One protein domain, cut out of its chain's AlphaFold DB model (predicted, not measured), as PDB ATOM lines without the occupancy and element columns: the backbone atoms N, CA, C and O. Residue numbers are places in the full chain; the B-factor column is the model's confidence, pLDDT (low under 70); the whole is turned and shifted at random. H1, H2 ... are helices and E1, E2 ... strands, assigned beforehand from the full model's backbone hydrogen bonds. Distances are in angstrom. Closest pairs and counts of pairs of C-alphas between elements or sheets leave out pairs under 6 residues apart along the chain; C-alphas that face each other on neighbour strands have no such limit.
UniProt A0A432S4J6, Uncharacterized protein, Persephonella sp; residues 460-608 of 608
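Overview. This is residues 460 to 608 of the 608 residues of an uncharacterized protein of Persephonella sp (UniProt A0A432S4J6). This is an elongated body of mostly crossed helices, in which H3 and H4 lie between the long helix H1 and a group made of H5, H6, H8 and H9. The short helix H5 is the middle piece, and a small strand hairpin, E1 and E2, makes one end of the long axis, with H7 at the other. The printed part has 149 residues, with nine named helices, H1 to H9, followed by two named strands in one antiparallel sheet, E1 - E2; its class is mostly helix. It is compact, with a radius of gyration of the C-alphas of 16.6 A, and spans 58 by 34 by 22 A.

Arrangement. Start at H1, residues 460 to 479, and its neighbour H2, residues 481 to 487: they are close but not clearly touching, about perpendicular at 83 degrees, with C-alphas 477 and 484 closest at 6.7 A. With residues 473 to 477 alone H1 touches H3, residues 495 to 501, closest at C-alphas 474 and 499, 6.2 A. With residues 463 to 470 alone it touches H4, residues 506 to 514, opposite ways at a shallow tilt of 25 degrees, closest at C-alphas 466 and 506, 6.1 A. The hub is H5, residues 520 to 530, which touches H3 at C-alphas 497 and 521, 5.5 A, and H4 at C-alphas 511 and 522, 6.3 A. H5 forms a helical hairpin with H6, residues 532 to 543, their closest C-alphas 527 and 535 being 4.7 A apart. H7, residues 547 to 552, meets H6 only through their link. With residues 568 to 576 alone H8, residues 557 to 578, touches H9, residues 583 to 589, at a steep tilt of 49 degrees; C-alphas 569 and 589 are closest, 3.9 A. H9 also touches H5, at C-alphas 587 and 529, 6.8 A. In the hairpin of E1, residues 598 to 601, and E2, residues 604 to 607, find N 599 and O 606 at 2.7 A. Every O i to N i+4 pair is within hydrogen-bond range in H1 to H6, H8 and H9; in H7, 1 of 2 is.

Along the chain. Find C-alpha 460 at (-30.472, 8.622, -103.238); from there H1 runs 28.3 A. H5 covers 15.1 A and H6 16.6 A. Look for C-alpha 557 at (0.161, -11.830, -92.658), where H8 begins its 32.0 A. E2 ends at C-alpha 607, (-35.883, -17.530, -106.409).

Size, cuts and confidence. The C-alphas farthest apart, Glu 552 and Asp 603, are 58.6 A apart. The printed part has no cut and no long link. Its mean pLDDT is 71.4, with 72 residues under 70, among them 481 to 493, 543 to 556 and 588 to 608.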
ATOM      1  N   ASP A 460     -31.188   7.449-103.748       92.00
ATOM      2  CA  ASP A 460     -30.472   8.622-103.238       92.00
ATOM      3  C   ASP A 460     -30.926   8.991-101.816       92.00
ATOM      4  O   ASP A 460     -30.114   9.439-101.009       92.00
ATOM      5  N   GLU A 461     -32.203   8.783-101.489       91.69
ATOM      6  CA  GLU A 461     -32.736   8.961-100.133       91.69
ATOM      7  C   GLU A 461     -32.169   7.919 -99.167       91.69
ATOM      8  O   GLU A 461     -31.686   8.279 -98.099       91.69
ATOM      9  N   VAL A 462     -32.134   6.646 -99.573       91.12
ATOM     10  CA  VAL A 462     -31.532   5.562 -98.774       91.12
ATOM     11  C   VAL A 462     -30.065   5.849 -98.491       91.12
ATOM     12  O   VAL A 462     -29.611   5.722 -97.360       91.12
ATOM     13  N   VAL A 463     -29.318   6.267 -99.516       91.31
ATOM     14  CA  VAL A 463     -27.894   6.590 -99.387       91.31
ATOM     15  C   VAL A 463     -27.661   7.694 -98.357       91.31
ATOM     16  O   VAL A 463     -26.722   7.570 -97.579       91.31
ATOM     17  N   LYS A 464     -28.519   8.720 -98.290       90.62
ATOM     18  CA  LYS A 464     -28.396   9.791 -97.285       90.62
ATOM     19  C   LYS A 464     -28.575   9.284 -95.856       90.62
ATOM     20  O   LYS A 464     -27.823   9.696 -94.978       90.62
ATOM     21  N   GLU A 465     -29.534   8.391 -95.625       89.06
ATOM     22  CA  GLU A 465     -29.731   7.794 -94.298       89.06
ATOM     23  C   GLU A 465     -28.540   6.905 -93.902       89.06
ATOM     24  O   GLU A 465     -28.040   6.985 -92.781       89.06
ATOM     25  N   LEU A 466     -28.017   6.110 -94.844       87.81
ATOM     26  CA  LEU A 466     -26.819   5.290 -94.624       87.81
ATOM     27  C   LEU A 466     -25.568   6.146 -94.357       87.81
ATOM     28  O   LEU A 466     -24.735   5.776 -93.524       87.81
ATOM     29  N   ASP A 467     -25.433   7.284 -95.045       87.94
ATOM     30  CA  ASP A 467     -24.342   8.239 -94.827       87.94
ATOM     31  C   ASP A 467     -24.421   8.817 -93.407       87.94
ATOM     32  O   ASP A 467     -23.419   8.792 -92.697       87.94
ATOM     33  N   LYS A 468     -25.611   9.212 -92.937       87.12
ATOM     34  CA  LYS A 468     -25.812   9.719 -91.571       87.12
ATOM     35  C   LYS A 468     -25.383   8.707 -90.499       87.12
ATOM     36  O   LYS A 468     -24.625   9.057 -89.599       87.12
ATOM     37  N   ILE A 469     -25.806   7.445 -90.625       81.62
ATOM     38  CA  ILE A 469     -25.416   6.366 -89.694       81.62
ATOM     39  C   ILE A 469     -23.892   6.161 -89.706       81.62
ATOM     40  O   ILE A 469     -23.260   5.943 -88.670       81.62
ATOM     41  N   THR A 470     -23.282   6.235 -90.890       82.19
ATOM     42  CA  THR A 470     -21.832   6.084 -91.045       82.19
ATOM     43  C   THR A 470     -21.073   7.244 -90.405       82.19
ATOM     44  O   THR A 470     -20.103   7.008 -89.685       82.19
ATOM     45  N   GLU A 471     -21.526   8.476 -90.621       86.19
ATOM     46  CA  GLU A 471     -20.941   9.691 -90.053       86.19
ATOM     47  C   GLU A 471     -21.011   9.703 -88.524       86.19
ATOM     48  O   GLU A 471     -20.009   9.999 -87.876       86.19
ATOM     49  N   GLU A 472     -22.148   9.317 -87.936       83.62
ATOM     50  CA  GLU A 472     -22.302   9.207 -86.480       83.62
ATOM     51  C   GLU A 472     -21.292   8.222 -85.880       83.62
ATOM     52  O   GLU A 472     -20.654   8.517 -84.869       83.62
ATOM     53  N   ARG A 473     -21.079   7.075 -86.537       79.62
ATOM     54  CA  ARG A 473     -20.119   6.072 -86.068       79.62
ATOM     55  C   ARG A 473     -18.666   6.498 -86.259       79.62
ATOM     56  O   ARG A 473     -17.835   6.201 -85.408       79.62
ATOM     57  N   ILE A 474     -18.345   7.177 -87.359       80.00
ATOM     58  CA  ILE A 474     -17.003   7.739 -87.562       80.00
ATOM     59  C   ILE A 474     -16.719   8.800 -86.499       80.00
ATOM     60  O   ILE A 474     -15.637   8.790 -85.919       80.00
ATOM     61  N   LYS A 475     -17.691   9.665 -86.205       85.06
ATOM     62  CA  LYS A 475     -17.557  10.689 -85.171       85.06
ATOM     63  C   LYS A 475     -17.351  10.081 -83.782       85.06
ATOM     64  O   LYS A 475     -16.471  10.527 -83.063       85.06
ATOM     65  N   ASP A 476     -18.083   9.024 -83.434       78.62
ATOM     66  CA  ASP A 476     -17.867   8.281 -82.182       78.62
ATOM     67  C   ASP A 476     -16.431   7.734 -82.062       78.62
ATOM     68  O   ASP A 476     -15.821   7.783 -80.993       78.62
ATOM     69  N   ILE A 477     -15.856   7.261 -83.172       72.69
ATOM     70  CA  ILE A 477     -14.461   6.805 -83.218       72.69
ATOM     71  C   ILE A 477     -13.482   7.971 -83.064       72.69
ATOM     72  O   ILE A 477     -12.463   7.816 -82.397       72.69
ATOM     73  N   GLU A 478     -13.771   9.124 -83.668       79.38
ATOM     74  CA  GLU A 478     -12.959  10.339 -83.527       79.38
ATOM     75  C   GLU A 478     -12.980  10.876 -82.092       79.38
ATOM     76  O   GLU A 478     -11.930  11.197 -81.540       79.38
ATOM     77  N   ASP A 479     -14.158  10.917 -81.472       81.81
ATOM     78  CA  ASP A 479     -14.352  11.425 -80.114       81.81
ATOM     79  C   ASP A 479     -13.725  10.484 -79.057       81.81
ATOM     80  O   ASP A 479     -13.318  10.940 -77.988       81.81
ATOM     81  N   ASN A 480     -13.573   9.187 -79.369       72.81
ATOM     82  CA  ASN A 480     -13.005   8.157 -78.485       72.81
ATOM     83  C   ASN A 480     -11.720   7.510 -79.045       72.81
ATOM     84  O   ASN A 480     -11.423   6.342 -78.773       72.81
ATOM     85  N   GLU A 481     -10.944   8.257 -79.832       67.31
ATOM     86  CA  GLU A 481      -9.826   7.736 -80.630       67.31
ATOM     87  C   GLU A 481      -8.796   6.935 -79.809       67.31
ATOM     88  O   GLU A 481      -8.283   5.915 -80.271       67.31
ATOM     89  N   GLU A 482      -8.518   7.336 -78.566       65.25
ATOM     90  CA  GLU A 482      -7.566   6.637 -77.692       65.25
ATOM     91  C   GLU A 482      -8.044   5.226 -77.290       65.25
ATOM     92  O   GLU A 482      -7.237   4.297 -77.206       65.25
ATOM     93  N   LEU A 483      -9.353   5.039 -77.089       63.06
ATOM     94  CA  LEU A 483      -9.971   3.752 -76.745       63.06
ATOM     95  C   LEU A 483      -9.918   2.781 -77.935       63.06
ATOM     96  O   LEU A 483      -9.574   1.603 -77.792       63.06
ATOM     97  N   TYR A 484     -10.218   3.291 -79.130       58.78
ATOM     98  CA  TYR A 484     -10.221   2.499 -80.359       58.78
ATOM     99  C   TYR A 484      -8.801   2.179 -80.848       58.78
ATOM    100  O   TYR A 484      -8.555   1.079 -81.341       58.78
ATOM    101  N   ARG A 485      -7.827   3.072 -80.622       54.44
ATOM    102  CA  ARG A 485      -6.402   2.801 -80.892       54.44
ATOM    103  C   ARG A 485      -5.797   1.752 -79.954       54.44
ATOM    104  O   ARG A 485      -4.902   1.037 -80.383       54.44
ATOM    105  N   LYS A 486      -6.269   1.641 -78.704       49.44
ATOM    106  CA  LYS A 486      -5.821   0.602 -77.753       49.44
ATOM    107  C   LYS A 486      -6.443  -0.774 -78.013       49.44
ATOM    108  O   LYS A 486      -5.844  -1.779 -77.652       49.44
ATOM    109  N   SER A 487      -7.632  -0.825 -78.614       45.25
ATOM    110  CA  SER A 487      -8.360  -2.075 -78.900       45.25
ATOM    111  C   SER A 487      -8.107  -2.628 -80.304       45.25
ATOM    112  O   SER A 487      -8.316  -3.818 -80.547       45.25
ATOM    113  N   ALA A 488      -7.634  -1.799 -81.234       43.25
ATOM    114  CA  ALA A 488      -7.258  -2.247 -82.561       43.25
ATOM    115  C   ALA A 488      -5.833  -2.820 -82.552       43.25
ATOM    116  O   ALA A 488      -4.854  -2.089 -82.455       43.25
ATOM    117  N   PHE A 489      -5.721  -4.116 -82.847       45.22
ATOM    118  CA  PHE A 489      -4.519  -4.766 -83.400       45.22
ATOM    119  C   PHE A 489      -3.904  -4.014 -84.601       45.22
ATOM    120  O   PHE A 489      -2.852  -4.377 -85.113       45.22
ATOM    121  N   LEU A 490      -4.585  -3.000 -85.131       50.66
ATOM    122  CA  LEU A 490      -4.370  -2.444 -86.445       50.66
ATOM    123  C   LEU A 490      -4.276  -0.934 -86.305       50.66
ATOM    124  O   LEU A 490      -5.246  -0.228 -86.051       50.66
ATOM    125  N   ASN A 491      -3.063  -0.448 -86.499       55.59
ATOM    126  CA  ASN A 491      -2.685   0.952 -86.475       55.59
ATOM    127  C   ASN A 491      -3.153   1.606 -87.806       55.59
ATOM    128  O   ASN A 491      -2.343   2.105 -88.591       55.59
ATOM    129  N   VAL A 492      -4.451   1.456 -88.107       63.12
ATOM    130  CA  VAL A 492      -5.145   1.780 -89.363       63.12
ATOM    131  C   VAL A 492      -5.617   3.217 -89.306       63.12
ATOM    132  O   VAL A 492      -6.419   3.577 -88.458       63.12
ATOM    133  N   GLU A 493      -5.139   4.035 -90.234       69.06
ATOM    134  CA  GLU A 493      -5.515   5.452 -90.309       69.06
ATOM    135  C   GLU A 493      -6.847   5.670 -91.048       69.06
ATOM    136  O   GLU A 493      -7.481   6.716 -90.911       69.06
ATOM    137  N   ASP A 494      -7.297   4.685 -91.834       77.25
ATOM    138  CA  ASP A 494      -8.551   4.784 -92.578       77.25
ATOM    139  C   ASP A 494      -9.761   4.551 -91.664       77.25
ATOM    140  O   ASP A 494     -10.084   3.423 -91.282       77.25
ATOM    141  N   LYS A 495     -10.469   5.641 -91.359       77.38
ATOM    142  CA  LYS A 495     -11.643   5.652 -90.475       77.38
ATOM    143  C   LYS A 495     -12.792   4.767 -90.960       77.38
ATOM    144  O   LYS A 495     -13.515   4.233 -90.128       77.38
ATOM    145  N   ASN A 496     -12.949   4.558 -92.271       78.38
ATOM    146  CA  ASN A 496     -13.987   3.652 -92.778       78.38
ATOM    147  C   ASN A 496     -13.631   2.198 -92.464       78.38
ATOM    148  O   ASN A 496     -14.491   1.425 -92.053       78.38
ATOM    149  N   ILE A 497     -12.355   1.830 -92.622       75.56
ATOM    150  CA  ILE A 497     -11.873   0.486 -92.281       75.56
ATOM    151  C   ILE A 497     -11.933   0.266 -90.765       75.56
ATOM    152  O   ILE A 497     -12.355  -0.803 -90.331       75.56
ATOM    153  N   LEU A 498     -11.585   1.270 -89.954       69.75
ATOM    154  CA  LEU A 498     -11.755   1.203 -88.498       69.75
ATOM    155  C   LEU A 498     -13.224   1.013 -88.107       69.75
ATOM    156  O   LEU A 498     -13.543   0.081 -87.374       69.75
ATOM    157  N   ALA A 499     -14.129   1.841 -88.634       69.81
ATOM    158  CA  ALA A 499     -15.558   1.716 -88.360       69.81
ATOM    159  C   ALA A 499     -16.089   0.327 -88.729       69.81
ATOM    160  O   ALA A 499     -16.861  -0.263 -87.972       69.81
ATOM    161  N   PHE A 500     -15.625  -0.216 -89.852       72.56
ATOM    162  CA  PHE A 500     -15.944  -1.564 -90.300       72.56
ATOM    163  C   PHE A 500     -15.464  -2.654 -89.333       72.56
ATOM    164  O   PHE A 500     -16.237  -3.548 -88.990       72.56
ATOM    165  N   ILE A 501     -14.224  -2.560 -88.840       64.19
ATOM    166  CA  ILE A 501     -13.680  -3.490 -87.838       64.19
ATOM    167  C   ILE A 501     -14.528  -3.480 -86.559       64.19
ATOM    168  O   ILE A 501     -14.813  -4.538 -86.001       64.19
ATOM    169  N   PHE A 502     -15.007  -2.307 -86.142       61.69
ATOM    170  CA  PHE A 502     -15.878  -2.140 -84.973       61.69
ATOM    171  C   PHE A 502     -17.375  -2.333 -85.279       61.69
ATOM    172  O   PHE A 502     -18.234  -1.764 -84.598       61.69
ATOM    173  N   GLY A 503     -17.690  -3.146 -86.293       55.31
ATOM    174  CA  GLY A 503     -19.034  -3.663 -86.549       55.31
ATOM    175  C   GLY A 503     -19.923  -2.800 -87.446       55.31
ATOM    176  O   GLY A 503     -21.072  -3.173 -87.681       55.31
ATOM    177  N   ASN A 504     -19.432  -1.679 -87.989       66.88
ATOM    178  CA  ASN A 504     -20.223  -0.862 -88.909       66.88
ATOM    179  C   ASN A 504     -20.217  -1.441 -90.332       66.88
ATOM    180  O   ASN A 504     -19.288  -1.225 -91.110       66.88
ATOM    181  N   PHE A 505     -21.293  -2.130 -90.700       77.94
ATOM    182  CA  PHE A 505     -21.469  -2.683 -92.045       77.94
ATOM    183  C   PHE A 505     -22.221  -1.754 -93.016       77.94
ATOM    184  O   PHE A 505     -22.390  -2.098 -94.187       77.94
ATOM    185  N   THR A 506     -22.658  -0.576 -92.565       81.56
ATOM    186  CA  THR A 506     -23.505   0.356 -93.333       81.56
ATOM    187  C   THR A 506     -22.824   0.833 -94.618       81.56
ATOM    188  O   THR A 506     -23.439   0.859 -95.684       81.56
ATOM    189  N   GLU A 507     -21.523   1.125 -94.557       85.19
ATOM    190  CA  GLU A 507     -20.738   1.536 -95.728       85.19
ATOM    191  C   GLU A 507     -20.606   0.404 -96.761       85.19
ATOM    192  O   GLU A 507     -20.678   0.634 -97.971       85.19
ATOM    193  N   VAL A 508     -20.477  -0.842 -96.290       85.75
ATOM    194  CA  VAL A 508     -20.455  -2.033 -97.151       85.75
ATOM    195  C   VAL A 508     -21.813  -2.217 -97.819       85.75
ATOM    196  O   VAL A 508     -21.883  -2.388 -99.035       85.75
ATOM    197  N   LEU A 509     -22.902  -2.102 -97.060       85.62
ATOM    198  CA  LEU A 509     -24.266  -2.156 -97.582       85.62
ATOM    199  C   LEU A 509     -24.520  -1.066 -98.640       85.62
ATOM    200  O   LEU A 509     -25.066  -1.355 -99.705       85.62
ATOM    201  N   LYS A 510     -24.058   0.168 -98.404       89.88
ATOM    202  CA  LYS A 510     -24.128   1.272 -99.374       89.88
ATOM    203  C   LYS A 510     -23.369   0.954-100.665       89.88
ATOM    204  O   LYS A 510     -23.861   1.236-101.763       89.88
ATOM    205  N   TYR A 511     -22.185   0.348-100.561       91.06
ATOM    206  CA  TYR A 511     -21.440  -0.136-101.724       91.06
ATOM    207  C   TYR A 511     -22.217  -1.206-102.493       91.06
ATOM    208  O   TYR A 511     -22.304  -1.121-103.718       91.06
ATOM    209  N   LEU A 512     -22.837  -2.167-101.803       89.31
ATOM    210  CA  LEU A 512     -23.665  -3.176-102.462       89.31
ATOM    211  C   LEU A 512     -24.839  -2.519-103.206       89.31
ATOM    212  O   LEU A 512     -25.013  -2.757-104.397       89.31
ATOM    213  N   LEU A 513     -25.566  -1.597-102.579       88.31
ATOM    214  CA  LEU A 513     -26.703  -0.923-103.220       88.31
ATOM    215  C   LEU A 513     -26.316  -0.081-104.445       88.31
ATOM    216  O   LEU A 513     -27.060  -0.028-105.422       88.31
ATOM    217  N   THR A 514     -25.165   0.592-104.402       89.56
ATOM    218  CA  THR A 514     -24.793   1.586-105.425       89.56
ATOM    219  C   THR A 514     -23.792   1.083-106.462       89.56
ATOM    220  O   THR A 514     -23.679   1.678-107.534       89.56
ATOM    221  N   GLY A 515     -23.006   0.052-106.136       85.81
ATOM    222  CA  GLY A 515     -21.837  -0.383-106.909       85.81
ATOM    223  C   GLY A 515     -20.720   0.666-107.004       85.81
ATOM    224  O   GLY A 515     -19.775   0.489-107.775       85.81
ATOM    225  N   LYS A 516     -20.822   1.781-106.267       85.88
ATOM    226  CA  LYS A 516     -19.877   2.897-106.357       85.88
ATOM    227  C   LYS A 516     -18.686   2.645-105.449       85.88
ATOM    228  O   LYS A 516     -18.805   2.665-104.229       85.88
ATOM    229  N   ASP A 517     -17.530   2.479-106.069       82.94
ATOM    230  CA  ASP A 517     -16.255   2.372-105.376       82.94
ATOM    231  C   ASP A 517     -15.709   3.773-105.042       82.94
ATOM    232  O   ASP A 517     -15.331   4.525-105.944       82.94
ATOM    233  N   LYS A 518     -15.736   4.159-103.761       81.75
ATOM    234  CA  LYS A 518     -15.449   5.533-103.306       81.75
ATOM    235  C   LYS A 518     -14.277   5.646-102.332       81.75
ATOM    236  O   LYS A 518     -13.628   6.689-102.310       81.75
ATOM    237  N   ASN A 519     -14.000   4.622-101.530       85.50
ATOM    238  CA  ASN A 519     -12.980   4.662-100.477       85.50
ATOM    239  C   ASN A 519     -12.212   3.330-100.399       85.50
ATOM    240  O   ASN A 519     -12.427   2.420-101.198       85.50
ATOM    241  N   ASN A 520     -11.257   3.215 -99.474       86.69
ATOM    242  CA  ASN A 520     -10.446   2.001 -99.373       86.69
ATOM    243  C   ASN A 520     -11.237   0.797 -98.856       86.69
ATOM    244  O   ASN A 520     -10.934  -0.323 -99.260       86.69
ATOM    245  N   LEU A 521     -12.261   1.009 -98.023       86.69
ATOM    246  CA  LEU A 521     -13.144  -0.067 -97.578       86.69
ATOM    247  C   LEU A 521     -13.930  -0.649 -98.760       86.69
ATOM    248  O   LEU A 521     -13.950  -1.864 -98.935       86.69
ATOM    249  N   THR A 522     -14.519   0.188 -99.620       89.81
ATOM    250  CA  THR A 522     -15.260  -0.294-100.797       89.81
ATOM    251  C   THR A 522     -14.352  -1.024-101.785       89.81
ATOM    252  O   THR A 522     -14.745  -2.067-102.311       89.81
ATOM    253  N   LYS A 523     -13.107  -0.559-101.967       90.00
ATOM    254  CA  LYS A 523     -12.080  -1.277-102.745       90.00
ATOM    255  C   LYS A 523     -11.755  -2.635-102.138       90.00
ATOM    256  O   LYS A 523     -11.686  -3.625-102.863       90.00
ATOM    257  N   LEU A 524     -11.569  -2.686-100.819       89.00
ATOM    258  CA  LEU A 524     -11.260  -3.915-100.095       89.00
ATOM    259  C   LEU A 524     -12.391  -4.943-100.249       89.00
ATOM    260  O   LEU A 524     -12.118  -6.086-100.607       89.00
ATOM    261  N   VAL A 525     -13.647  -4.523-100.058       89.94
ATOM    262  CA  VAL A 525     -14.851  -5.351-100.270       89.94
ATOM    263  C   VAL A 525     -14.912  -5.850-101.713       89.94
ATOM    264  O   VAL A 525     -15.122  -7.038-101.957       89.94
ATOM    265  N   LYS A 526     -14.706  -4.957-102.688       92.69
ATOM    266  CA  LYS A 526     -14.717  -5.307-104.109       92.69
ATOM    267  C   LYS A 526     -13.680  -6.379-104.431       92.69
ATOM    268  O   LYS A 526     -14.013  -7.385-105.045       92.69
ATOM    269  N   TYR A 527     -12.438  -6.190-103.992       92.38
ATOM    270  CA  TYR A 527     -11.387  -7.175-104.222       92.38
ATOM    271  C   TYR A 527     -11.657  -8.487-103.494       92.38
ATOM    272  O   TYR A 527     -11.399  -9.544-104.057       92.38
ATOM    273  N   TYR A 528     -12.217  -8.446-102.285       87.88
ATOM    274  CA  TYR A 528     -12.600  -9.660-101.568       87.88
ATOM    275  C   TYR A 528     -13.594 -10.516-102.371       87.88
ATOM    276  O   TYR A 528     -13.458 -11.740-102.394       87.88
ATOM    277  N   LEU A 529     -14.554  -9.868-103.042       86.56
ATOM    278  CA  LEU A 529     -15.585 -10.515-103.854       86.56
ATOM    279  C   LEU A 529     -15.095 -10.956-105.243       86.56
ATOM    280  O   LEU A 529     -15.545 -11.982-105.741       86.56
ATOM    281  N   GLU A 530     -14.214 -10.185-105.886       88.50
ATOM    282  CA  GLU A 530     -13.842 -10.394-107.295       88.50
ATOM    283  C   GLU A 530     -12.479 -11.081-107.490       88.50
ATOM    284  O   GLU A 530     -12.297 -11.822-108.455       88.50
ATOM    285  N   ASP A 531     -11.491 -10.799-106.636       88.88
ATOM    286  CA  ASP A 531     -10.085 -11.138-106.885       88.88
ATOM    287  C   ASP A 531      -9.292 -11.245-105.568       88.88
ATOM    288  O   ASP A 531      -8.761 -10.263-105.030       88.88
ATOM    289  N   LYS A 532      -9.180 -12.479-105.054       83.00
ATOM    290  CA  LYS A 532      -8.499 -12.765-103.782       83.00
ATOM    291  C   LYS A 532      -7.025 -12.350-103.774       83.00
ATOM    292  O   LYS A 532      -6.508 -12.034-102.702       83.00
ATOM    293  N   GLU A 533      -6.348 -12.301-104.920       87.69
ATOM    294  CA  GLU A 533      -4.956 -11.844-104.986       87.69
ATOM    295  C   GLU A 533      -4.860 -10.318-104.910       87.69
ATOM    296  O   GLU A 533      -4.025  -9.796-104.165       87.69
ATOM    297  N   LYS A 534      -5.755  -9.571-105.571       90.88
ATOM    298  CA  LYS A 534      -5.856  -8.115-105.349       90.88
ATOM    299  C   LYS A 534      -6.218  -7.782-103.910       90.88
ATOM    300  O   LYS A 534      -5.647  -6.845-103.363       90.88
ATOM    301  N   TYR A 535      -7.098  -8.559-103.285       90.06
ATOM    302  CA  TYR A 535      -7.456  -8.402-101.874       90.06
ATOM    303  C   TYR A 535      -6.233  -8.562-100.962       90.06
ATOM    304  O   TYR A 535      -5.924  -7.656-100.186       90.06
ATOM    305  N   LYS A 536      -5.480  -9.660-101.109       86.56
ATOM    306  CA  LYS A 536      -4.245  -9.878-100.340       86.56
ATOM    307  C   LYS A 536      -3.222  -8.775-100.592       86.56
ATOM    308  O   LYS A 536      -2.623  -8.272 -99.648       86.56
ATOM    309  N   ASN A 537      -3.025  -8.368-101.845       85.50
ATOM    310  CA  ASN A 537      -2.082  -7.302-102.186       85.50
ATOM    311  C   ASN A 537      -2.506  -5.944-101.617       85.50
ATOM    312  O   ASN A 537      -1.652  -5.172-101.186       85.50
ATOM    313  N   PHE A 538      -3.807  -5.668-101.569       87.25
ATOM    314  CA  PHE A 538      -4.342  -4.458-100.960       87.25
ATOM    315  C   PHE A 538      -4.108  -4.444 -99.448       87.25
ATOM    316  O   PHE A 538      -3.583  -3.460 -98.933       87.25
ATOM    317  N   LEU A 539      -4.390  -5.556 -98.754       79.94
ATOM    318  CA  LEU A 539      -4.046  -5.704 -97.337       79.94
ATOM    319  C   LEU A 539      -2.539  -5.535 -97.118       79.94
ATOM    320  O   LEU A 539      -2.131  -4.724 -96.296       79.94
ATOM    321  N   ARG A 540      -1.685  -6.196 -97.911       79.94
ATOM    322  CA  ARG A 540      -0.230  -5.976 -97.830       79.94
ATOM    323  C   ARG A 540       0.137  -4.512 -97.998       79.94
ATOM    324  O   ARG A 540       1.018  -4.053 -97.294       79.94
ATOM    325  N   GLY A 541      -0.514  -3.789 -98.908       78.50
ATOM    326  CA  GLY A 541      -0.290  -2.361 -99.118       78.50
ATOM    327  C   GLY A 541      -0.629  -1.512 -97.893       78.50
ATOM    328  O   GLY A 541       0.162  -0.645 -97.540       78.50
ATOM    329  N   ILE A 542      -1.752  -1.795 -97.224       72.94
ATOM    330  CA  ILE A 542      -2.166  -1.087 -96.000       72.94
ATOM    331  C   ILE A 542      -1.184  -1.345 -94.849       72.94
ATOM    332  O   ILE A 542      -0.889  -0.435 -94.081       72.94
ATOM    333  N   TYR A 543      -0.658  -2.567 -94.740       67.38
ATOM    334  CA  TYR A 543       0.136  -2.983 -93.579       67.38
ATOM    335  C   TYR A 543       1.645  -3.085 -93.846       67.38
ATOM    336  O   TYR A 543       2.393  -3.423 -92.938       67.38
ATOM    337  N   LYS A 544       2.126  -2.767 -95.056       63.91
ATOM    338  CA  LYS A 544       3.508  -3.024 -95.513       63.91
ATOM    339  C   LYS A 544       4.588  -2.528 -94.554       63.91
ATOM    340  O   LYS A 544       5.532  -3.260 -94.275       63.91
ATOM    341  N   ASP A 545       4.439  -1.300 -94.075       58.06
ATOM    342  CA  ASP A 545       5.451  -0.639 -93.251       58.06
ATOM    343  C   ASP A 545       5.347  -1.030 -91.769       58.06
ATOM    344  O   ASP A 545       6.319  -0.874 -91.041       58.06
ATOM    345  N   LYS A 546       4.209  -1.602 -91.348       57.94
ATOM    346  CA  LYS A 546       3.944  -2.032 -89.964       57.94
ATOM    347  C   LYS A 546       4.060  -3.545 -89.768       57.94
ATOM    348  O   LYS A 546       4.223  -4.001 -88.649       57.94
ATOM    349  N   LEU A 547       4.041  -4.336 -90.849       55.38
ATOM    350  CA  LEU A 547       4.249  -5.794 -90.825       55.38
ATOM    351  C   LEU A 547       5.592  -6.190 -90.197       55.38
ATOM    352  O   LEU A 547       5.664  -7.243 -89.581       55.38
ATOM    353  N   LYS A 548       6.621  -5.339 -90.305       55.25
ATOM    354  CA  LYS A 548       7.904  -5.553 -89.619       55.25
ATOM    355  C   LYS A 548       7.792  -5.453 -88.098       55.25
ATOM    356  O   LYS A 548       8.428  -6.238 -87.413       55.25
ATOM    357  N   ASP A 549       6.971  -4.533 -87.604       51.28
ATOM    358  CA  ASP A 549       6.737  -4.354 -86.169       51.28
ATOM    359  C   ASP A 549       5.819  -5.477 -85.633       51.28
ATOM    360  O   ASP A 549       5.992  -5.949 -84.516       51.28
ATOM    361  N   TYR A 550       4.894  -5.990 -86.458       52.03
ATOM    362  CA  TYR A 550       4.029  -7.134 -86.122       52.03
ATOM    363  C   TYR A 550       4.762  -8.484 -86.067       52.03
ATOM    364  O   TYR A 550       4.359  -9.372 -85.314       52.03
ATOM    365  N   GLU A 551       5.840  -8.651 -86.839       49.62
ATOM    366  CA  GLU A 551       6.713  -9.830 -86.748       49.62
ATOM    367  C   GLU A 551       7.445  -9.895 -85.394       49.62
ATOM    368  O   GLU A 551       7.724 -10.996 -84.919       49.62
ATOM    369  N   GLU A 552       7.682  -8.757 -84.726       46.78
ATOM    370  CA  GLU A 552       8.215  -8.714 -83.353       46.78
ATOM    371  C   GLU A 552       7.174  -9.158 -82.300       46.78
ATOM    372  O   GLU A 552       7.546  -9.648 -81.234       46.78
ATOM    373  N   GLU A 553       5.874  -9.076 -82.624       47.34
ATOM    374  CA  GLU A 553       4.737  -9.508 -81.791       47.34
ATOM    375  C   GLU A 553       4.150 -10.885 -82.196       47.34
ATOM    376  O   GLU A 553       3.105 -11.290 -81.688       47.34
ATOM    377  N   ASN A 554       4.820 -11.639 -83.080       55.38
ATOM    378  CA  ASN A 554       4.393 -12.952 -83.608       55.38
ATOM    379  C   ASN A 554       3.078 -12.969 -84.427       55.38
ATOM    380  O   ASN A 554       2.470 -14.030 -84.579       55.38
ATOM    381  N   ILE A 555       2.629 -11.846 -84.994       57.00
ATOM    382  CA  ILE A 555       1.402 -11.792 -85.810       57.00
ATOM    383  C   ILE A 555       1.764 -11.913 -87.291       57.00
ATOM    384  O   ILE A 555       2.468 -11.067 -87.845       57.00
ATOM    385  N   THR A 556       1.262 -12.946 -87.972       66.00
ATOM    386  CA  THR A 556       1.598 -13.184 -89.382       66.00
ATOM    387  C   THR A 556       0.628 -12.494 -90.342       66.00
ATOM    388  O   THR A 556      -0.535 -12.224 -90.037       66.00
ATOM    389  N   PHE A 557       1.062 -12.286 -91.593       71.75
ATOM    390  CA  PHE A 557       0.161 -11.830 -92.658       71.75
ATOM    391  C   PHE A 557      -1.025 -12.793 -92.887       71.75
ATOM    392  O   PHE A 557      -2.094 -12.359 -93.314       71.75
ATOM    393  N   LYS A 558      -0.856 -14.091 -92.587       70.44
ATOM    394  CA  LYS A 558      -1.940 -15.080 -92.657       70.44
ATOM    395  C   LYS A 558      -3.019 -14.768 -91.616       70.44
ATOM    396  O   LYS A 558      -4.192 -14.721 -91.978       70.44
ATOM    397  N   ASP A 559      -2.627 -14.465 -90.383       62.06
ATOM    398  CA  ASP A 559      -3.556 -14.137 -89.291       62.06
ATOM    399  C   ASP A 559      -4.378 -12.888 -89.613       62.06
ATOM    400  O   ASP A 559      -5.600 -12.877 -89.460       62.06
ATOM    401  N   LEU A 560      -3.726 -11.872 -90.187       68.06
ATOM    402  CA  LEU A 560      -4.392 -10.673 -90.687       68.06
ATOM    403  C   LEU A 560      -5.448 -11.002 -91.757       68.06
ATOM    404  O   LEU A 560      -6.565 -10.487 -91.709       68.06
ATOM    405  N   THR A 561      -5.118 -11.858 -92.729       69.12
ATOM    406  CA  THR A 561      -6.092 -12.259 -93.755       69.12
ATOM    407  C   THR A 561      -7.255 -13.064 -93.171       69.12
ATOM    408  O   THR A 561      -8.395 -12.835 -93.567       69.12
ATOM    409  N   THR A 562      -7.003 -13.939 -92.193       65.75
ATOM    410  CA  THR A 562      -8.042 -14.711 -91.489       65.75
ATOM    411  C   THR A 562      -8.980 -13.806 -90.689       65.75
ATOM    412  O   THR A 562     -10.199 -13.996 -90.698       65.75
ATOM    413  N   PHE A 563      -8.431 -12.783 -90.031       66.12
ATOM    414  CA  PHE A 563      -9.204 -11.780 -89.306       66.12
ATOM    415  C   PHE A 563     -10.178 -11.039 -90.229       66.12
ATOM    416  O   PHE A 563     -11.381 -11.006 -89.963       66.12
ATOM    417  N   PHE A 564      -9.690 -10.508 -91.353       70.50
ATOM    418  CA  PHE A 564     -10.550  -9.824 -92.319       70.50
ATOM    419  C   PHE A 564     -11.570 -10.770 -92.959       70.50
ATOM    420  O   PHE A 564     -12.734 -10.396 -93.082       70.50
ATOM    421  N   ASP A 565     -11.183 -12.004 -93.300       67.31
ATOM    422  CA  ASP A 565     -12.115 -13.014 -93.814       67.31
ATOM    423  C   ASP A 565     -13.256 -13.292 -92.807       67.31
ATOM    424  O   ASP A 565     -14.417 -13.393 -93.210       67.31
ATOM    425  N   THR A 566     -12.960 -13.304 -91.503       58.19
ATOM    426  CA  THR A 566     -13.959 -13.455 -90.428       58.19
ATOM    427  C   THR A 566     -14.887 -12.242 -90.317       58.19
ATOM    428  O   THR A 566     -16.104 -12.402 -90.193       58.19
ATOM    429  N   ILE A 567     -14.346 -11.020 -90.387       66.38
ATOM    430  CA  ILE A 567     -15.156  -9.790 -90.353       66.38
ATOM    431  C   ILE A 567     -16.067  -9.708 -91.579       66.38
ATOM    432  O   ILE A 567     -17.240  -9.353 -91.439       66.38
ATOM    433  N   PHE A 568     -15.575 -10.069 -92.768       71.12
ATOM    434  CA  PHE A 568     -16.405 -10.139 -93.969       71.12
ATOM    435  C   PHE A 568     -17.534 -11.151 -93.820       71.12
ATOM    436  O   PHE A 568     -18.668 -10.822 -94.167       71.12
ATOM    437  N   SER A 569     -17.263 -12.313 -93.217       61.19
ATOM    438  CA  SER A 569     -18.305 -13.304 -92.960       61.19
ATOM    439  C   SER A 569     -19.391 -12.760 -92.020       61.19
ATOM    440  O   SER A 569     -20.572 -12.760 -92.369       61.19
ATOM    441  N   ARG A 570     -19.004 -12.170 -90.878       57.00
ATOM    442  CA  ARG A 570     -19.940 -11.509 -89.941       57.00
ATOM    443  C   ARG A 570     -20.714 -10.361 -90.592       57.00
ATOM    444  O   ARG A 570     -21.898 -10.174 -90.340       57.00
ATOM    445  N   THR A 571     -20.056  -9.607 -91.461       68.38
ATOM    446  CA  THR A 571     -20.690  -8.523 -92.211       68.38
ATOM    447  C   THR A 571     -21.721  -9.054 -93.194       68.38
ATOM    448  O   THR A 571     -22.835  -8.540 -93.241       68.38
ATOM    449  N   GLY A 572     -21.373 -10.090 -93.960       62.78
ATOM    450  CA  GLY A 572     -22.304 -10.757 -94.862       62.78
ATOM    451  C   GLY A 572     -23.528 -11.260 -94.108       62.78
ATOM    452  O   GLY A 572     -24.650 -11.010 -94.537       62.78
ATOM    453  N   TYR A 573     -23.320 -11.855 -92.932       59.66
ATOM    454  CA  TYR A 573     -24.393 -12.286 -92.039       59.66
ATOM    455  C   TYR A 573     -25.354 -11.143 -91.665       59.66
ATOM    456  O   TYR A 573     -26.568 -11.255 -91.850       59.66
ATOM    457  N   ASN A 574     -24.817 -10.008 -91.212       66.00
ATOM    458  CA  ASN A 574     -25.621  -8.836 -90.855       66.00
ATOM    459  C   ASN A 574     -26.361  -8.250 -92.064       66.00
ATOM    460  O   ASN A 574     -27.541  -7.917 -91.967       66.00
ATOM    461  N   ILE A 575     -25.695  -8.177 -93.221       70.75
ATOM    462  CA  ILE A 575     -26.286  -7.681 -94.468       70.75
ATOM    463  C   ILE A 575     -27.450  -8.566 -94.910       70.75
ATOM    464  O   ILE A 575     -28.499  -8.030 -95.242       70.75
ATOM    465  N   ILE A 576     -27.318  -9.894 -94.887       67.00
ATOM    466  CA  ILE A 576     -28.401 -10.813 -95.286       67.00
ATOM    467  C   ILE A 576     -29.628 -10.641 -94.379       67.00
ATOM    468  O   ILE A 576     -30.760 -10.768 -94.839       67.00
ATOM    469  N   ASN A 577     -29.420 -10.306 -93.105       66.88
ATOM    470  CA  ASN A 577     -30.497 -10.110 -92.140       66.88
ATOM    471  C   ASN A 577     -31.254  -8.780 -92.284       66.88
ATOM    472  O   ASN A 577     -32.360  -8.679 -91.760       66.88
ATOM    473  N   VAL A 578     -30.713  -7.798 -93.014       69.31
ATOM    474  CA  VAL A 578     -31.399  -6.517 -93.290       69.31
ATOM    475  C   VAL A 578     -31.699  -6.285 -94.774       69.31
ATOM    476  O   VAL A 578     -32.599  -5.526 -95.125       69.31
ATOM    477  N   TYR A 579     -30.954  -6.942 -95.664       75.25
ATOM    478  CA  TYR A 579     -31.037  -6.827 -97.117       75.25
ATOM    479  C   TYR A 579     -30.713  -8.171 -97.805       75.25
ATOM    480  O   TYR A 579     -29.671  -8.321 -98.451       75.25
ATOM    481  N   PRO A 580     -31.618  -9.161 -97.730       70.56
ATOM    482  CA  PRO A 580     -31.417 -10.518 -98.259       70.56
ATOM    483  C   PRO A 580     -31.452 -10.611 -99.798       70.56
ATOM    484  O   PRO A 580     -31.464 -11.700-100.355       70.56
ATOM    485  N   PHE A 581     -31.519  -9.492-100.522       74.69
ATOM    486  CA  PHE A 581     -31.789  -9.487-101.969       74.69
ATOM    487  C   PHE A 581     -30.533  -9.376-102.838       74.69
ATOM    488  O   PHE A 581     -30.643  -9.330-104.063       74.69
ATOM    489  N   ASP A 582     -29.349  -9.279-102.231       78.44
ATOM    490  CA  ASP A 582     -28.087  -9.134-102.953       78.44
ATOM    491  C   ASP A 582     -27.202 -10.361-102.768       78.44
ATOM    492  O   ASP A 582     -26.713 -10.634-101.669       78.44
ATOM    493  N   LYS A 583     -26.931 -11.067-103.871       77.50
ATOM    494  CA  LYS A 583     -26.036 -12.232-103.897       77.50
ATOM    495  C   LYS A 583     -24.662 -11.927-103.308       77.50
ATOM    496  O   LYS A 583     -24.073 -12.794-102.667       77.50
ATOM    497  N   ARG A 584     -24.170 -10.695-103.448       85.25
ATOM    498  CA  ARG A 584     -22.873 -10.302-102.889       85.25
ATOM    499  C   ARG A 584     -22.875 -10.308-101.363       85.25
ATOM    500  O   ARG A 584     -21.840 -10.601-100.787       85.25
ATOM    501  N   GLY A 585     -24.011 -10.067-100.699       73.88
ATOM    502  CA  GLY A 585     -24.129 -10.229 -99.243       73.88
ATOM    503  C   GLY A 585     -23.865 -11.675 -98.805       73.88
ATOM    504  O   GLY A 585     -23.077 -11.920 -97.894       73.88
ATOM    505  N   TYR A 586     -24.425 -12.641 -99.538       67.12
ATOM    506  CA  TYR A 586     -24.158 -14.070 -99.342       67.12
ATOM    507  C   TYR A 586     -22.719 -14.452 -99.697       67.12
ATOM    508  O   TYR A 586     -22.131 -15.283 -99.013       67.12
ATOM    509  N   GLN A 587     -22.120 -13.818-100.707       71.44
ATOM    510  CA  GLN A 587     -20.712 -14.027-101.065       71.44
ATOM    511  C   GLN A 587     -19.730 -13.420-100.050       71.44
ATOM    512  O   GLN A 587     -18.630 -13.936 -99.881       71.44
ATOM    513  N   LEU A 588     -20.119 -12.356 -99.339       68.81
ATOM    514  CA  LEU A 588     -19.361 -11.860 -98.186       68.81
ATOM    515  C   LEU A 588     -19.412 -12.855 -97.025       68.81
ATOM    516  O   LEU A 588     -18.387 -13.103 -96.399       68.81
ATOM    517  N   TYR A 589     -20.584 -13.450 -96.773       60.84
ATOM    518  CA  TYR A 589     -20.751 -14.492 -95.758       60.84
ATOM    519  C   TYR A 589     -19.950 -15.759 -96.099       60.84
ATOM    520  O   TYR A 589     -19.226 -16.286 -95.253       60.84
ATOM    521  N   ASN A 590     -20.060 -16.210 -97.352       62.69
ATOM    522  CA  ASN A 590     -19.376 -17.365 -97.920       62.69
ATOM    523  C   ASN A 590     -18.938 -17.071 -99.373       62.69
ATOM    524  O   ASN A 590     -19.772 -17.119-100.279       62.69
ATOM    525  N   PRO A 591     -17.636 -16.871 -99.647       65.06
ATOM    526  CA  PRO A 591     -17.138 -16.558-100.991       65.06
ATOM    527  C   PRO A 591     -17.452 -17.601-102.069       65.06
ATOM    528  O   PRO A 591     -17.467 -17.263-103.248       65.06
ATOM    529  N   LYS A 592     -17.704 -18.861-101.680       64.69
ATOM    530  CA  LYS A 592     -18.101 -19.948-102.591       64.69
ATOM    531  C   LYS A 592     -19.617 -19.957-102.875       64.69
ATOM    532  O   LYS A 592     -20.119 -20.906-103.464       64.69
ATOM    533  N   TYR A 593     -20.383 -18.962-102.416       58.41
ATOM    534  CA  TYR A 593     -21.835 -18.941-102.595       58.41
ATOM    535  C   TYR A 593     -22.226 -18.713-104.063       58.41
ATOM    536  O   TYR A 593     -22.079 -17.618-104.617       58.41
ATOM    537  N   GLU A 594     -22.786 -19.753-104.681       58.03
ATOM    538  CA  GLU A 594     -23.207 -19.747-106.087       58.03
ATOM    539  C   GLU A 594     -24.729 -19.792-106.277       58.03
ATOM    540  O   GLU A 594     -25.209 -19.550-107.387       58.03
ATOM    541  N   TYR A 595     -25.486 -20.015-105.201       52.59
ATOM    542  CA  TYR A 595     -26.928 -20.247-105.232       52.59
ATOM    543  C   TYR A 595     -27.771 -18.990-105.486       52.59
ATOM    544  O   TYR A 595     -27.270 -17.866-105.611       52.59
ATOM    545  N   LYS A 596     -29.077 -19.246-105.601       56.66
ATOM    546  CA  LYS A 596     -30.118 -18.269-105.887       56.66
ATOM    547  C   LYS A 596     -30.478 -17.429-104.670       56.66
ATOM    548  O   LYS A 596     -30.587 -17.966-103.573       56.66
ATOM    549  N   VAL A 597     -30.746 -16.145-104.885       60.38
ATOM    550  CA  VAL A 597     -31.217 -15.229-103.828       60.38
ATOM    551  C   VAL A 597     -32.713 -14.950-103.961       60.38
ATOM    552  O   VAL A 597     -33.254 -15.038-105.073       60.38
ATOM    553  N   PRO A 598     -33.409 -14.612-102.859       55.47
ATOM    554  CA  PRO A 598     -34.811 -14.243-102.940       55.47
ATOM    555  C   PRO A 598     -34.970 -12.968-103.773       55.47
ATOM    556  O   PRO A 598     -34.278 -11.965-103.583       55.47
ATOM    557  N   LYS A 599     -35.933 -12.990-104.687       63.41
ATOM    558  CA  LYS A 599     -36.418 -11.836-105.428       63.41
ATOM    559  C   LYS A 599     -37.864 -11.587-105.051       63.41
ATOM    560  O   LYS A 599     -38.699 -12.479-105.071       63.41
ATOM    561  N   PHE A 600     -38.146 -10.336-104.724       58.84
ATOM    562  CA  PHE A 600     -39.501  -9.872-104.495       58.84
ATOM    563  C   PHE A 600     -39.961  -9.112-105.739       58.84
ATOM    564  O   PHE A 600     -39.429  -8.036-106.026       58.84
ATOM    565  N   GLU A 601     -40.900  -9.690-106.485       53.19
ATOM    566  CA  GLU A 601     -41.641  -9.007-107.546       53.19
ATOM    567  C   GLU A 601     -43.090  -8.870-107.086       53.19
ATOM    568  O   GLU A 601     -43.757  -9.875-106.883       53.19
ATOM    569  N   VAL A 602     -43.537  -7.625-106.878       48.81
ATOM    570  CA  VAL A 602     -44.932  -7.196-106.639       48.81
ATOM    571  C   VAL A 602     -45.849  -8.317-106.116       48.81
ATOM    572  O   VAL A 602     -46.645  -8.891-106.855       48.81
ATOM    573  N   ASP A 603     -45.720  -8.598-104.818       45.81
ATOM    574  CA  ASP A 603     -46.554  -9.530-104.043       45.81
ATOM    575  C   ASP A 603     -46.279 -11.037-104.273       45.81
ATOM    576  O   ASP A 603     -47.058 -11.888-103.834       45.81
ATOM    577  N   ARG A 604     -45.150 -11.401-104.905       46.41
ATOM    578  CA  ARG A 604     -44.643 -12.785-104.980       46.41
ATOM    579  C   ARG A 604     -43.145 -12.887-104.675       46.41
ATOM    580  O   ARG A 604     -42.332 -12.084-105.134       46.41
ATOM    581  N   LEU A 605     -42.797 -13.922-103.909       53.50
ATOM    582  CA  LEU A 605     -41.420 -14.348-103.666       53.50
ATOM    583  C   LEU A 605     -40.996 -15.329-104.768       53.50
ATOM    584  O   LEU A 605     -41.586 -16.400-104.908       53.50
ATOM    585  N   GLU A 606     -39.965 -14.976-105.528       51.59
ATOM    586  CA  GLU A 606     -39.339 -15.825-106.544       51.59
ATOM    587  C   GLU A 606     -37.858 -16.055-106.219       51.59
ATOM    588  O   GLU A 606     -37.211 -15.213-105.605       51.59
ATOM    589  N   TRP A 607     -37.295 -17.189-106.638       48.47
ATOM    590  CA  TRP A 607     -35.883 -17.530-106.409       48.47
ATOM    591  C   TRP A 607     -35.070 -17.319-107.688       48.47
ATOM    592  O   TRP A 607     -35.319 -17.995-108.697       48.47
ATOM    593  N   GLN A 608     -34.090 -16.405-107.660       46.97
ATOM    594  CA  GLN A 608     -33.286 -16.034-108.836       46.97
ATOM    595  C   GLN A 608     -31.928 -16.690-108.915       46.97
ATOM    596  O   GLN A 608     -31.104 -16.429-108.015       46.97
TER     597      GLN A 608